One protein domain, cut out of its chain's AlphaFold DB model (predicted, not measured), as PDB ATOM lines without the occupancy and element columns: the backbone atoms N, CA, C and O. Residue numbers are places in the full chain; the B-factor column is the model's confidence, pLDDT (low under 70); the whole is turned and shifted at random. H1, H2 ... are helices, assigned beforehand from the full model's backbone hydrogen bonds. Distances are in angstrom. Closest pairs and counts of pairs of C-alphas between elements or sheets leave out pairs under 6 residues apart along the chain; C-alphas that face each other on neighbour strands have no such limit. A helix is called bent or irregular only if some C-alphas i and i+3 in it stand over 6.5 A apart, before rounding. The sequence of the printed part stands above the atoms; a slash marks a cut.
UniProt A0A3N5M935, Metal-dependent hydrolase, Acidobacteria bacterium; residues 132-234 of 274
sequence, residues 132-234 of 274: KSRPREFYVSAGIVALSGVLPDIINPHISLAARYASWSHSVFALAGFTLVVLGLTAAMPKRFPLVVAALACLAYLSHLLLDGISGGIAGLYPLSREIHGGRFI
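AT A GLANCE: This is residues 132 to 234 of the 274 residues of the protein "Metal-dependent hydrolase" of Acidobacteria bacterium (UniProt A0A3N5M935). Three long helices run lengthwise as an elongated bundle whose centres make a triangle: H3 and H4 fold back on each other as a helical hairpin, and H1 packs on H4, crossing it slantwise. The short helix H2 and the stretch of residues 216 to 234, which has no named element, are gathered at the end where H1 and H4 end and H3 begins, while the link between H3 and H4 lies at the other end. The printed part has 103 residues with four named helices in the order H1, H2, H3, H4 and no named strand; the class is all helix. It is only just compact, close to loose, with a radius of gyration of the C-alphas of 14.9 A, and its C-alphas span 43 by 27 by 19 A.

IN THESE COORDINATES: The printed part begins at Lys 132. H1, residues 135 to 155, starts with C-alpha 135 at (-53.320, -39.557, 40.318) and measures 29.2 A from first to last C-alpha. It has a kink of 48 degrees near residue 149 and is irregular, with C-alphas 149 and 152 standing 7.3 A apart. H2, residues 161 to 165, is 6.4 A long. H3, residues 172 to 188, is 24.1 A long and starts with C-alpha 172 at (-43.987, -18.740, 15.980). H4, residues 195 to 215, is 30.1 A long and ends with C-alpha 215 at (-52.239, -8.269, 26.287).

HOW THE PARTS SIT: H1 and H4 touch, and their closest C-alphas, those of Gly 149 and Tyr 205, are 4.5 A apart. They run the same way at a steep tilt of 39 degrees, where the line of H1 is a rough one. H3 and H4 form a helical hairpin and touch, with the C-alphas of Val 182 and Ala 198 closest at 5.8 A. They run opposite ways at a shallow tilt of 13 degrees. H1 and H3 are near each other, with 6 pairs of C-alphas within 10 A. H2 is apart from H1, H3 and H4. In H2, H3 and H4 every O i to N i+4 pair is within hydrogen-bond range; in H1 15 of 17 pairs are.

THE WHOLE: The two C-alphas farthest apart, those of Arg 134 and Glu 227, are 45.3 A from each other. The printed part has no cut. The link from H1 to H2 is tight, with 5 residues; the links from H2 to H3 and from H3 to H4 are short, with 6 residues each. After H4, the C-alphas of residues 216 to 234 lie 13 to 21 A from the mean of the C-alphas. The mean pLDDT of the printed part of this model is 94.8, and no printed residue is under 70.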
ATOM      1  N   LYS A 132     -56.570 -39.513  33.398       91.25
ATOM      2  CA  LYS A 132     -57.246 -39.629  34.706       91.25
ATOM      3  C   LYS A 132     -57.239 -41.058  35.266       91.25
ATOM      4  O   LYS A 132     -57.956 -41.348  36.214       91.25
ATOM      5  N   SER A 133     -56.432 -41.945  34.688       89.44
ATOM      6  CA  SER A 133     -56.244 -43.345  35.103       89.44
ATOM      7  C   SER A 133     -55.642 -43.459  36.503       89.44
ATOM      8  O   SER A 133     -56.118 -44.236  37.330       89.44
ATOM      9  N   ARG A 134     -54.592 -42.677  36.790       90.00
ATOM     10  CA  ARG A 134     -53.904 -42.661  38.088       90.00
ATOM     11  C   ARG A 134     -53.577 -41.231  38.525       90.00
ATOM     12  O   ARG A 134     -53.147 -40.440  37.689       90.00
ATOM     13  N   PRO A 135     -53.661 -40.897  39.832       90.00
ATOM     14  CA  PRO A 135     -53.320 -39.557  40.318       90.00
ATOM     15  C   PRO A 135     -51.900 -39.110  39.945       90.00
ATOM     16  O   PRO A 135     -51.698 -37.968  39.556       90.00
ATOM     17  N   ARG A 136     -50.916 -40.017  40.017       92.94
ATOM     18  CA  ARG A 136     -49.527 -39.713  39.645       92.94
ATOM     19  C   ARG A 136     -49.399 -39.322  38.171       92.94
ATOM     20  O   ARG A 136     -48.718 -38.351  37.874       92.94
ATOM     21  N   GLU A 137     -50.047 -40.067  37.276       92.25
ATOM     22  CA  GLU A 137     -50.035 -39.790  35.831       92.25
ATOM     23  C   GLU A 137     -50.670 -38.423  35.549       92.25
ATOM     24  O   GLU A 137     -50.057 -37.606  34.868       92.25
ATOM     25  N   PHE A 138     -51.810 -38.125  36.184       92.81
ATOM     26  CA  PHE A 138     -52.456 -36.814  36.097       92.81
ATOM     27  C   PHE A 138     -51.514 -35.669  36.495       92.81
ATOM     28  O   PHE A 138     -51.354 -34.725  35.728       92.81
ATOM     29  N   TYR A 139     -50.864 -35.744  37.662       92.75
ATOM     30  CA  TYR A 139     -49.990 -34.665  38.137       92.75
ATOM     31  C   TYR A 139     -48.729 -34.492  37.289       92.75
ATOM     32  O   TYR A 139     -48.317 -33.360  37.051       92.75
ATOM     33  N   VAL A 140     -48.130 -35.586  36.810       94.69
ATOM     34  CA  VAL A 140     -46.969 -35.514  35.912       94.69
ATOM     35  C   VAL A 140     -47.361 -34.842  34.598       94.69
ATOM     36  O   VAL A 140     -46.693 -33.904  34.169       94.69
ATOM     37  N   SER A 141     -48.469 -35.266  33.984       94.81
ATOM     38  CA  SER A 141     -48.966 -34.650  32.753       94.81
ATOM     39  C   SER A 141     -49.367 -33.187  32.959       94.81
ATOM     40  O   SER A 141     -49.011 -32.344  32.142       94.81
ATOM     41  N   ALA A 142     -50.039 -32.861  34.068       93.38
ATOM     42  CA  ALA A 142     -50.383 -31.485  34.424       93.38
ATOM     43  C   ALA A 142     -49.132 -30.610  34.588       93.38
ATOM     44  O   ALA A 142     -49.096 -29.498  34.072       93.38
ATOM     45  N   GLY A 143     -48.100 -31.124  35.265       93.62
ATOM     46  CA  GLY A 143     -46.832 -30.426  35.462       93.62
ATOM     47  C   GLY A 143     -46.120 -30.133  34.144       93.62
ATOM     48  O   GLY A 143     -45.690 -29.006  33.928       93.62
ATOM     49  N   ILE A 144     -46.060 -31.109  33.233       95.88
ATOM     50  CA  ILE A 144     -45.494 -30.922  31.886       95.88
ATOM     51  C   ILE A 144     -46.228 -29.809  31.135       95.88
ATOM     52  O   ILE A 144     -45.590 -28.921  30.574       95.88
ATOM     53  N   VAL A 145     -47.563 -29.840  31.125       95.25
ATOM     54  CA  VAL A 145     -48.368 -28.850  30.400       95.25
ATOM     55  C   VAL A 145     -48.226 -27.456  31.018       95.25
ATOM     56  O   VAL A 145     -48.035 -26.488  30.288       95.25
ATOM     57  N   ALA A 146     -48.244 -27.350  32.349       92.56
ATOM     58  CA  ALA A 146     -48.029 -26.086  33.052       92.56
ATOM     59  C   ALA A 146     -46.638 -25.501  32.764       92.56
ATOM     60  O   ALA A 146     -46.524 -24.326  32.423       92.56
ATOM     61  N   LEU A 147     -45.591 -26.333  32.829       94.31
ATOM     62  CA  LEU A 147     -44.226 -25.931  32.485       94.31
ATOM     63  C   LEU A 147     -44.116 -25.486  31.026       94.31
ATOM     64  O   LEU A 147     -43.436 -24.509  30.752       94.31
ATOM     65  N   SER A 148     -44.805 -26.166  30.107       96.19
ATOM     66  CA  SER A 148     -44.817 -25.809  28.682       96.19
ATOM     67  C   SER A 148     -45.471 -24.452  28.429       96.19
ATOM     68  O   SER A 148     -45.018 -23.719  27.558       96.19
ATOM     69  N   GLY A 149     -46.503 -24.106  29.206       94.44
ATOM     70  CA  GLY A 149     -47.145 -22.795  29.157       94.44
ATOM     71  C   GLY A 149     -46.197 -21.662  29.550       94.44
ATOM     72  O   GLY A 149     -46.071 -20.712  28.800       94.44
ATOM     73  N   VAL A 150     -45.472 -21.791  30.667       93.88
ATOM     74  CA  VAL A 150     -44.539 -20.748  31.160       93.88
ATOM     75  C   VAL A 150     -43.145 -20.802  30.528       93.88
ATOM     76  O   VAL A 150     -42.305 -19.932  30.759       93.88
ATOM     77  N   LEU A 151     -42.867 -21.829  29.726       95.88
ATOM     78  CA  LEU A 151     -41.568 -22.034  29.097       95.88
ATOM     79  C   LEU A 151     -41.049 -20.808  28.315       95.88
ATOM     80  O   LEU A 151     -39.849 -20.540  28.424       95.88
ATOM     81  N   PRO A 152     -41.877 -20.042  27.572       95.81
ATOM     82  CA  PRO A 152     -41.408 -18.850  26.865       95.81
ATOM     83  C   PRO A 152     -40.737 -17.828  27.788       95.81
ATOM     84  O   PRO A 152     -39.660 -17.315  27.460       95.81
ATOM     85  N   ASP A 153     -41.328 -17.597  28.960       93.69
ATOM     86  CA  ASP A 153     -40.833 -16.666  29.977       93.69
ATOM     87  C   ASP A 153     -39.612 -17.209  30.721       93.69
ATOM     88  O   ASP A 153     -38.734 -16.441  31.107       93.69
ATOM     89  N   ILE A 154     -39.514 -18.532  30.902       94.50
ATOM     90  CA  ILE A 154     -38.328 -19.161  31.503       94.50
ATOM     91  C   ILE A 154     -37.118 -19.033  30.572       94.50
ATOM     92  O   ILE A 154     -36.019 -18.727  31.030       94.50
ATOM     93  N   ILE A 155     -37.307 -19.278  29.270       96.25
ATOM     94  CA  ILE A 155     -36.218 -19.238  28.282       96.25
ATOM     95  C   ILE A 155     -35.699 -17.810  28.099       96.25
ATOM     96  O   ILE A 155     -34.498 -17.598  27.931       96.25
ATOM     97  N   ASN A 156     -36.596 -16.826  28.095       94.44
ATOM     98  CA  ASN A 156     -36.222 -15.438  27.876       94.44
ATOM     99  C   ASN A 156     -37.032 -14.515  28.798       94.44
ATOM    100  O   ASN A 156     -38.046 -13.941  28.379       94.44
ATOM    101  N   PRO A 157     -36.598 -14.388  30.066       91.38
ATOM    102  CA  PRO A 157     -37.320 -13.609  31.056       91.38
ATOM    103  C   PRO A 157     -37.321 -12.142  30.653       91.38
ATOM    104  O   PRO A 157     -36.275 -11.542  30.395       91.38
ATOM    105  N   HIS A 158     -38.508 -11.548  30.616       88.62
ATOM    106  CA  HIS A 158     -38.679 -10.161  30.227       88.62
ATOM    107  C   HIS A 158     -39.608  -9.445  31.206       88.62
ATOM    108  O   HIS A 158     -40.669  -9.926  31.580       88.62
ATOM    109  N   ILE A 159     -39.181  -8.260  31.635       84.19
ATOM    110  CA  ILE A 159     -39.923  -7.407  32.579       84.19
ATOM    111  C   ILE A 159     -40.658  -6.297  31.811       84.19
ATOM    112  O   ILE A 159     -41.678  -5.778  32.256       84.19
ATOM    113  N   SER A 160     -40.147  -5.928  30.631       88.75
ATOM    114  CA  SER A 160     -40.686  -4.854  29.801       88.75
ATOM    115  C   SER A 160     -41.284  -5.380  28.498       88.75
ATOM    116  O   SER A 160     -40.856  -6.392  27.943       88.75
ATOM    117  N   LEU A 161     -42.252  -4.633  27.969       87.31
ATOM    118  CA  LEU A 161     -42.902  -4.946  26.697       87.31
ATOM    119  C   LEU A 161     -41.921  -4.872  25.512       87.31
ATOM    120  O   LEU A 161     -41.988  -5.679  24.594       87.31
ATOM    121  N   ALA A 162     -40.957  -3.947  25.560       91.19
ATOM    122  CA  ALA A 162     -39.904  -3.861  24.550       91.19
ATOM    123  C   ALA A 162     -39.003  -5.108  24.551       91.19
ATOM    124  O   ALA A 162     -38.652  -5.605  23.485       91.19
ATOM    125  N   ALA A 163     -38.668  -5.639  25.736       91.69
ATOM    126  CA  ALA A 163     -37.903  -6.878  25.851       91.69
ATOM    127  C   ALA A 163     -38.689  -8.082  25.308       91.69
ATOM    128  O   ALA A 163     -38.111  -8.906  24.608       91.69
ATOM    129  N   ARG A 164     -40.013  -8.131  25.520       92.56
ATOM    130  CA  ARG A 164     -40.885  -9.138  24.891       92.56
ATOM    131  C   ARG A 164     -40.812  -9.104  23.367       92.56
ATOM    132  O   ARG A 164     -40.676 -10.144  22.737       92.56
ATOM    133  N   TYR A 165     -40.879  -7.921  22.759       94.56
ATOM    134  CA  TYR A 165     -40.823  -7.789  21.297       94.56
ATOM    135  C   TYR A 165     -39.469  -8.181  20.696       94.56
ATOM    136  O   TYR A 165     -39.392  -8.483  19.510       94.56
ATOM    137  N   ALA A 166     -38.411  -8.176  21.505       95.62
ATOM    138  CA  ALA A 166     -37.087  -8.659  21.127       95.62
ATOM    139  C   ALA A 166     -36.842 -10.126  21.538       95.62
ATOM    140  O   ALA A 166     -35.730 -10.633  21.384       95.62
ATOM    141  N   SER A 167     -37.858 -10.803  22.080       95.44
ATOM    142  CA  SER A 167     -37.743 -12.145  22.637       95.44
ATOM    143  C   SER A 167     -38.016 -13.210  21.582       95.44
ATOM    144  O   SER A 167     -39.119 -13.317  21.049       95.44
ATOM    145  N   TRP A 168     -37.020 -14.056  21.305       96.88
ATOM    146  CA  TRP A 168     -37.183 -15.159  20.355       96.88
ATOM    147  C   TRP A 168     -38.166 -16.230  20.840       96.88
ATOM    148  O   TRP A 168     -38.887 -16.794  20.022       96.88
ATOM    149  N   SER A 169     -38.252 -16.485  22.151       97.19
ATOM    150  CA  SER A 169     -39.194 -17.468  22.708       97.19
ATOM    151  C   SER A 169     -40.663 -17.055  22.549       97.19
ATOM    152  O   SER A 169     -41.552 -17.892  22.645       97.19
ATOM    153  N   HIS A 170     -40.926 -15.789  22.221       96.62
ATOM    154  CA  HIS A 170     -42.262 -15.248  21.976       96.62
ATOM    155  C   HIS A 170     -42.603 -15.173  20.480       96.62
ATOM    156  O   HIS A 170     -43.313 -14.274  20.027       96.62
ATOM    157  N   SER A 171     -42.075 -16.118  19.698       97.19
ATOM    158  CA  SER A 171     -42.247 -16.194  18.246       97.19
ATOM    159  C   SER A 171     -42.895 -17.509  17.811       97.19
ATOM    160  O   SER A 171     -42.828 -18.533  18.500       97.19
ATOM    161  N   VAL A 172     -43.470 -17.514  16.608       97.56
ATOM    162  CA  VAL A 172     -43.987 -18.740  15.980       97.56
ATOM    163  C   VAL A 172     -42.868 -19.736  15.672       97.56
ATOM    164  O   VAL A 172     -43.110 -20.940  15.659       97.56
ATOM    165  N   PHE A 173     -41.631 -19.261  15.481       97.81
ATOM    166  CA  PHE A 173     -40.468 -20.124  15.269       97.81
ATOM    167  C   PHE A 173     -40.103 -20.900  16.530       97.81
ATOM    168  O   PHE A 173     -39.829 -22.097  16.446       97.81
ATOM    169  N   ALA A 174     -40.153 -20.255  17.698       97.75
ATOM    170  CA  ALA A 174     -39.940 -20.940  18.967       97.75
ATOM    171  C   ALA A 174     -41.038 -21.973  19.246       97.75
ATOM    172  O   ALA A 174     -40.721 -23.094  19.642       97.75
ATOM    173  N   LEU A 175     -42.305 -21.654  18.948       97.94
ATOM    174  CA  LEU A 175     -43.404 -22.624  19.027       97.94
ATOM    175  C   LEU A 175     -43.193 -23.818  18.082       97.94
ATOM    176  O   LEU A 175     -43.406 -24.965  18.480       97.94
ATOM    177  N   ALA A 176     -42.770 -23.573  16.838       98.25
ATOM    178  CA  ALA A 176     -42.495 -24.634  15.871       98.25
ATOM    179  C   ALA A 176     -41.339 -25.532  16.341       98.25
ATOM    180  O   ALA A 176     -41.481 -26.754  16.368       98.25
ATOM    181  N   GLY A 177     -40.229 -24.938  16.790       98.19
ATOM    182  CA  GLY A 177     -39.096 -25.673  17.356       98.19
ATOM    183  C   GLY A 177     -39.490 -26.490  18.588       98.19
ATOM    184  O   GLY A 177     -39.179 -27.677  18.669       98.19
ATOM    185  N   PHE A 178     -40.251 -25.893  19.508       98.38
ATOM    186  CA  PHE A 178     -40.810 -26.586  20.668       98.38
ATOM    187  C   PHE A 178     -41.694 -27.769  20.254       98.38
ATOM    188  O   PHE A 178     -41.540 -28.869  20.782       98.38
ATOM    189  N   THR A 179     -42.563 -27.577  19.261       98.44
ATOM    190  CA  THR A 179     -43.434 -28.635  18.730       98.44
ATOM    191  C   THR A 179     -42.619 -29.806  18.192       98.44
ATOM    192  O   THR A 179     -42.915 -30.954  18.521       98.44
ATOM    193  N   LEU A 180     -41.557 -29.543  17.424       98.56
ATOM    194  CA  LEU A 180     -40.668 -30.595  16.921       98.56
ATOM    195  C   LEU A 180     -39.992 -31.369  18.059       98.56
ATOM    196  O   LEU A 180     -39.957 -32.597  18.018       98.56
ATOM    197  N   VAL A 181     -39.513 -30.677  19.099       98.38
ATOM    198  CA  VAL A 181     -38.914 -31.321  20.283       98.38
ATOM    199  C   VAL A 181     -39.928 -32.226  20.983       98.38
ATOM    200  O   VAL A 181     -39.640 -33.386  21.268       98.38
ATOM    201  N   VAL A 182     -41.136 -31.724  21.224       98.12
ATOM    202  CA  VAL A 182     -42.213 -32.449  21.910       98.12
ATOM    203  C   VAL A 182     -42.683 -33.669  21.104       98.12
ATOM    204  O   VAL A 182     -42.893 -34.747  21.669       98.12
ATOM    205  N   LEU A 183     -42.791 -33.549  19.778       98.12
ATOM    206  CA  LEU A 183     -43.087 -34.680  18.893       98.12
ATOM    207  C   LEU A 183     -41.940 -35.698  18.866       98.12
ATOM    208  O   LEU A 183     -42.198 -36.899  18.941       98.12
ATOM    209  N   GLY A 184     -40.685 -35.243  18.850       98.31
ATOM    210  CA  GLY A 184     -39.510 -36.110  18.963       98.31
ATOM    211  C   GLY A 184     -39.500 -36.913  20.267       98.31
ATOM    212  O   GLY A 184     -39.284 -38.125  20.245       98.31
ATOM    213  N   LEU A 185     -39.826 -36.278  21.399       98.00
ATOM    214  CA  LEU A 185     -39.975 -36.955  22.694       98.00
ATOM    215  C   LEU A 185     -41.110 -37.986  22.681       98.00
ATOM    216  O   LEU A 185     -40.957 -39.076  23.234       98.00
ATOM    217  N   THR A 186     -42.226 -37.662  22.026       97.88
ATOM    218  CA  THR A 186     -43.361 -38.581  21.848       97.88
ATOM    219  C   THR A 186     -42.952 -39.809  21.036       97.88
ATOM    220  O   THR A 186     -43.268 -40.932  21.422       97.88
ATOM    221  N   ALA A 187     -42.212 -39.614  19.941       98.25
ATOM    222  CA  ALA A 187     -41.731 -40.696  19.086       98.25
ATOM    223  C   ALA A 187     -40.684 -41.576  19.790       98.25
ATOM    224  O   ALA A 187     -40.739 -42.800  19.694       98.25
ATOM    225  N   ALA A 188     -39.761 -40.969  20.543       98.31
ATOM    226  CA  ALA A 188     -38.715 -41.689  21.267       98.31
ATOM    227  C   ALA A 188     -39.245 -42.436  22.504       98.31
ATOM    228  O   ALA A 188     -38.712 -43.480  22.883       98.31
ATOM    229  N   MET A 189     -40.279 -41.907  23.169       97.62
ATOM    230  CA  MET A 189     -40.783 -42.430  24.443       97.62
ATOM    231  C   MET A 189     -42.324 -42.489  24.510       97.62
ATOM    232  O   MET A 189     -42.912 -41.985  25.474       97.62
ATOM    233  N   PRO A 190     -43.009 -43.184  23.581       96.25
ATOM    234  CA  PRO A 190     -44.471 -43.121  23.439       96.25
ATOM    235  C   PRO A 190     -45.236 -43.607  24.679       96.25
ATOM    236  O   PRO A 190     -46.342 -43.152  24.957       96.25
ATOM    237  N   LYS A 191     -44.633 -44.505  25.473       93.94
ATOM    238  CA  LYS A 191     -45.216 -45.005  26.732       93.94
ATOM    239  C   LYS A 191     -45.126 -44.003  27.888       93.94
ATOM    240  O   LYS A 191     -45.934 -44.075  28.807       93.94
ATOM    241  N   ARG A 192     -44.118 -43.121  27.893       93.94
ATOM    242  CA  ARG A 192     -43.890 -42.136  28.970       93.94
ATOM    243  C   ARG A 192     -44.468 -40.769  28.631       93.94
ATOM    244  O   ARG A 192     -44.854 -40.038  29.537       93.94
ATOM    245  N   PHE A 193     -44.512 -40.439  27.347       96.62
ATOM    246  CA  PHE A 193     -44.934 -39.144  26.850       96.62
ATOM    247  C   PHE A 193     -45.978 -39.346  25.743       96.62
ATOM    248  O   PHE A 193     -45.635 -39.378  24.563       96.62
ATOM    249  N   PRO A 194     -47.248 -39.589  26.112       96.38
ATOM    250  CA  PRO A 194     -48.288 -39.904  25.142       96.38
ATOM    251  C   PRO A 194     -48.624 -38.683  24.278       96.38
ATOM    252  O   PRO A 194     -48.587 -37.546  24.753       96.38
ATOM    253  N   LEU A 195     -49.052 -38.932  23.037       97.31
ATOM    254  CA  LEU A 195     -49.375 -37.891  22.050       97.31
ATOM    255  C   LEU A 195     -50.388 -36.854  22.563       97.31
ATOM    256  O   LEU A 195     -50.295 -35.679  22.228       97.31
ATOM    257  N   VAL A 196     -51.330 -37.259  23.419       96.88
ATOM    258  CA  VAL A 196     -52.292 -36.327  24.035       96.88
ATOM    259  C   VAL A 196     -51.581 -35.284  24.901       96.88
ATOM    260  O   VAL A 196     -51.888 -34.101  24.815       96.88
ATOM    261  N   VAL A 197     -50.599 -35.692  25.711       96.69
ATOM    262  CA  VAL A 197     -49.833 -34.766  26.565       96.69
ATOM    263  C   VAL A 197     -48.955 -33.859  25.710       96.69
ATOM    264  O   VAL A 197     -48.860 -32.670  25.994       96.69
ATOM    265  N   ALA A 198     -48.381 -34.398  24.634       97.75
ATOM    266  CA  ALA A 198     -47.633 -33.641  23.640       97.75
ATOM    267  C   ALA A 198     -48.480 -32.528  23.001       97.75
ATOM    268  O   ALA A 198     -48.096 -31.361  23.013       97.75
ATOM    269  N   ALA A 199     -49.678 -32.875  22.523       97.62
ATOM    270  CA  ALA A 199     -50.612 -31.922  21.935       97.62
ATOM    271  C   ALA A 199     -51.043 -30.845  22.942       97.62
ATOM    272  O   ALA A 199     -51.055 -29.662  22.608       97.62
ATOM    273  N   LEU A 200     -51.341 -31.232  24.188       96.94
ATOM    274  CA  LEU A 200     -51.697 -30.287  25.251       96.94
ATOM    275  C   LEU A 200     -50.527 -29.370  25.639       96.94
ATOM    276  O   LEU A 200     -50.755 -28.199  25.926       96.94
ATOM    277  N   ALA A 201     -49.288 -29.863  25.615       97.44
ATOM    278  CA  ALA A 201     -48.095 -29.053  25.845       97.44
ATOM    279  C   ALA A 201     -47.901 -28.001  24.738       97.44
ATOM    280  O   ALA A 201     -47.678 -26.828  25.039       97.44
ATOM    281  N   CYS A 202     -48.057 -28.386  23.465       97.94
ATOM    282  CA  CYS A 202     -48.020 -27.442  22.341       97.94
ATOM    283  C   CYS A 202     -49.152 -26.414  22.421       97.94
ATOM    284  O   CYS A 202     -48.919 -25.221  22.234       97.94
ATOM    285  N   LEU A 203     -50.369 -26.861  22.751       96.75
ATOM    286  CA  LEU A 203     -51.510 -25.969  22.951       96.75
ATOM    287  C   LEU A 203     -51.264 -24.997  24.108       96.75
ATOM    288  O   LEU A 203     -51.692 -23.847  24.037       96.75
ATOM    289  N   ALA A 204     -50.565 -25.432  25.155       96.06
ATOM    290  CA  ALA A 204     -50.239 -24.578  26.281       96.06
ATOM    291  C   ALA A 204     -49.259 -23.462  25.912       96.06
ATOM    292  O   ALA A 204     -49.528 -22.302  26.219       96.06
ATOM    293  N   TYR A 205     -48.191 -23.795  25.187       97.25
ATOM    294  CA  TYR A 205     -47.254 -22.809  24.643       97.25
ATOM    295  C   TYR A 205     -47.974 -21.837  23.694       97.25
ATOM    296  O   TYR A 205     -47.831 -20.622  23.800       97.25
ATOM    297  N   LEU A 206     -48.810 -22.356  22.787       96.75
ATOM    298  CA  LEU A 206     -49.604 -21.523  21.882       96.75
ATOM    299  C   LEU A 206     -50.541 -20.584  22.653       96.75
ATOM    300  O   LEU A 206     -50.643 -19.409  22.317       96.75
ATOM    301  N   SER A 207     -51.203 -21.081  23.699       95.38
ATOM    302  CA  SER A 207     -52.095 -20.276  24.540       95.38
ATOM    303  C   SER A 207     -51.342 -19.139  25.231       95.38
ATOM    304  O   SER A 207     -51.871 -18.033  25.297       95.38
ATOM    305  N   HIS A 208     -50.106 -19.377  25.680       95.00
ATOM    306  CA  HIS A 208     -49.226 -18.325  26.201       95.00
ATOM    307  C   HIS A 208     -48.985 -17.232  25.153       95.00
ATOM    308  O   HIS A 208     -49.274 -16.066  25.410       95.00
ATOM    309  N   LEU A 209     -48.571 -17.605  23.934       95.62
ATOM    310  CA  LEU A 209     -48.350 -16.642  22.844       95.62
ATOM    311  C   LEU A 209     -49.620 -15.865  22.470       95.62
ATOM    312  O   LEU A 209     -49.555 -14.669  22.184       95.62
ATOM    313  N   LEU A 210     -50.783 -16.521  22.480       95.00
ATOM    314  CA  LEU A 210     -52.066 -15.865  22.223       95.00
ATOM    315  C   LEU A 210     -52.407 -14.847  23.315       95.00
ATOM    316  O   LEU A 210     -52.846 -13.741  22.998       95.00
ATOM    317  N   LEU A 211     -52.178 -15.180  24.588       93.25
ATOM    318  CA  LEU A 211     -52.371 -14.247  25.702       93.25
ATOM    319  C   LEU A 211     -51.426 -13.046  25.601       93.25
ATOM    320  O   LEU A 211     -51.861 -11.907  25.798       93.25
ATOM    321  N   ASP A 212     -50.174 -13.259  25.199       92.69
ATOM    322  CA  ASP A 212     -49.252 -12.160  24.919       92.69
ATOM    323  C   ASP A 212     -49.723 -11.294  23.743       92.69
ATOM    324  O   ASP A 212     -49.710 -10.061  23.823       92.69
ATOM    325  N   GLY A 213     -50.259 -11.916  22.691       93.62
ATOM    326  CA  GLY A 213     -50.896 -11.220  21.574       93.62
ATOM    327  C   GLY A 213     -52.081 -10.337  21.997       93.62
ATOM    328  O   GLY A 213     -52.239  -9.227  21.490       93.62
ATOM    329  N   ILE A 214     -52.895 -10.799  22.952       92.50
ATOM    330  CA  ILE A 214     -54.103 -10.105  23.448       92.50
ATOM    331  C   ILE A 214     -53.780  -9.011  24.490       92.50
ATOM    332  O   ILE A 214     -54.575  -8.091  24.729       92.50
ATOM    333  N   SER A 215     -52.627  -9.111  25.147       89.00
ATOM    334  CA  SER A 215     -52.239  -8.269  26.287       89.00
ATOM    335  C   SER A 215     -51.352  -7.074  25.929       89.00
ATOM    336  O   SER A 215     -51.177  -6.159  26.740       89.00
ATOM    337  N   GLY A 216     -50.816  -7.055  24.716       88.88
ATOM    338  CA  GLY A 216     -49.872  -6.040  24.262       88.88
ATOM    339  C   GLY A 216     -49.329  -6.300  22.864       88.88
ATOM    340  O   GLY A 216     -48.853  -5.360  22.239       88.88
ATOM    341  N   GLY A 217     -49.469  -7.526  22.359       93.56
ATOM    342  CA  GLY A 217     -48.951  -7.949  21.067       93.56
ATOM    343  C   GLY A 217     -47.658  -8.749  21.212       93.56
ATOM    344  O   GLY A 217     -47.014  -8.747  22.264       93.56
ATOM    345  N   ILE A 218     -47.272  -9.421  20.130       95.62
ATOM    346  CA  ILE A 218     -45.993 -10.122  19.993       95.62
ATOM    347  C   ILE A 218     -45.387  -9.851  18.618       95.62
ATOM    348  O   ILE A 218     -46.105  -9.702  17.628       95.62
ATOM    349  N   ALA A 219     -44.057  -9.830  18.537       96.88
ATOM    350  CA  ALA A 219     -43.349  -9.854  17.262       96.88
ATOM    351  C   ALA A 219     -43.285 -11.304  16.754       96.88
ATOM    352  O   ALA A 219     -42.262 -11.976  16.860       96.88
ATOM    353  N   GLY A 220     -44.416 -11.812  16.255       95.50
ATOM    354  CA  GLY A 220     -44.605 -13.245  15.998       95.50
ATOM    355  C   GLY A 220     -43.558 -13.867  15.065       95.50
ATOM    356  O   GLY A 220     -43.208 -15.028  15.246       95.50
ATOM    357  N   LEU A 221     -43.020 -13.096  14.117       97.56
ATOM    358  CA  LEU A 221     -42.003 -13.534  13.152       97.56
ATOM    359  C   LEU A 221     -40.568 -13.125  13.537       97.56
ATOM    360  O   LEU A 221     -39.679 -13.146  12.686       97.56
ATOM    361  N   TYR A 222     -40.303 -12.743  14.788       96.25
ATOM    362  CA  TYR A 222     -38.946 -12.416  15.230       96.25
ATOM    363  C   TYR A 222     -38.017 -13.648  15.124       96.25
ATOM    364  O   TYR A 222     -38.408 -14.735  15.550       96.25
ATOM    365  N   PRO A 223     -36.791 -13.527  14.570       96.06
ATOM    366  CA  PRO A 223     -36.072 -12.288  14.264       96.06
ATOM    367  C   PRO A 223     -36.236 -11.783  12.821       96.06
ATOM    368  O   PRO A 223     -35.633 -10.769  12.479       96.06
ATOM    369  N   LEU A 224     -37.023 -12.460  11.977       97.56
ATOM    370  CA  LEU A 224     -37.195 -12.093  10.563       97.56
ATOM    371  C   LEU A 224     -37.982 -10.790  10.383       97.56
ATOM    372  O   LEU A 224     -37.691 -10.014   9.479       97.56
ATOM    373  N   SER A 225     -38.965 -10.537  11.250       96.62
ATOM    374  CA  SER A 225     -39.721  -9.283  11.283       96.62
ATOM    375  C   SER A 225     -39.906  -8.798  12.719       96.62
ATOM    376  O   SER A 225     -40.026  -9.589  13.653       96.62
ATOM    377  N   ARG A 226     -39.931  -7.473  12.883       96.00
ATOM    378  CA  ARG A 226     -40.252  -6.784  14.145       96.00
ATOM    379  C   ARG A 226     -41.673  -6.220  14.156       96.00
ATOM    380  O   ARG A 226     -42.011  -5.444  15.046       96.00
ATOM    381  N   GLU A 227     -42.481  -6.561  13.156       97.25
ATOM    382  CA  GLU A 227     -43.888  -6.183  13.123       97.25
ATOM    383  C   GLU A 227     -44.619  -6.803  14.318       97.25
ATOM    384  O   GLU A 227     -44.505  -7.999  14.589       97.25
ATOM    385  N   ILE A 228     -45.332  -5.962  15.063       96.25
ATOM    386  CA  ILE A 228     -46.053  -6.373  16.265       96.25
ATOM    387  C   ILE A 228     -47.465  -6.762  15.842       96.25
ATOM    388  O   ILE A 228     -48.239  -5.919  15.386       96.25
ATOM    389  N   HIS A 229     -47.812  -8.028  16.038       93.62
ATOM    390  CA  HIS A 229     -49.160  -8.533  15.824       93.62
ATOM    391  C   HIS A 229     -49.899  -8.611  17.158       93.62
ATOM    392  O   HIS A 229     -49.375  -9.133  18.143       93.62
ATOM    393  N   GLY A 230     -51.136  -8.117  17.181       90.94
ATOM    394  CA  GLY A 230     -51.998  -8.143  18.358       90.94
ATOM    395  C   GLY A 230     -52.435  -6.756  18.811       90.94
ATOM    396  O   GLY A 230     -52.302  -5.766  18.093       90.94
ATOM    397  N   GLY A 231     -53.013  -6.696  20.005       86.62
ATOM    398  CA  GLY A 231     -53.585  -5.478  20.560       86.62
ATOM    399  C   GLY A 231     -53.639  -5.537  22.076       86.62
ATOM    400  O   GLY A 231     -53.386  -6.571  22.681       86.62
ATOM    401  N   ARG A 232     -53.970  -4.412  22.711       88.31
ATOM    402  CA  ARG A 232     -54.105  -4.322  24.169       88.31
ATOM    403  C   ARG A 232     -55.576  -4.375  24.565       88.31
ATOM    404  O   ARG A 232     -56.160  -3.357  24.932       88.31
ATOM    405  N   PHE A 233     -56.177  -5.557  24.458       89.56
ATOM    406  CA  PHE A 233     -57.611  -5.734  24.714       89.56
ATOM    407  C   PHE A 233     -57.941  -5.734  26.209       89.56
ATOM    408  O   PHE A 233     -58.989  -5.236  26.618       89.56
ATOM    409  N   ILE A 234     -57.034  -6.247  27.042       86.06
ATOM    410  CA  ILE A 234     -57.244  -6.356  28.487       86.06
ATOM    411  C   ILE A 234     -56.533  -5.203  29.198       86.06
ATOM    412  O   ILE A 234     -55.308  -5.057  29.141       86.06
TER     413      ILE A 234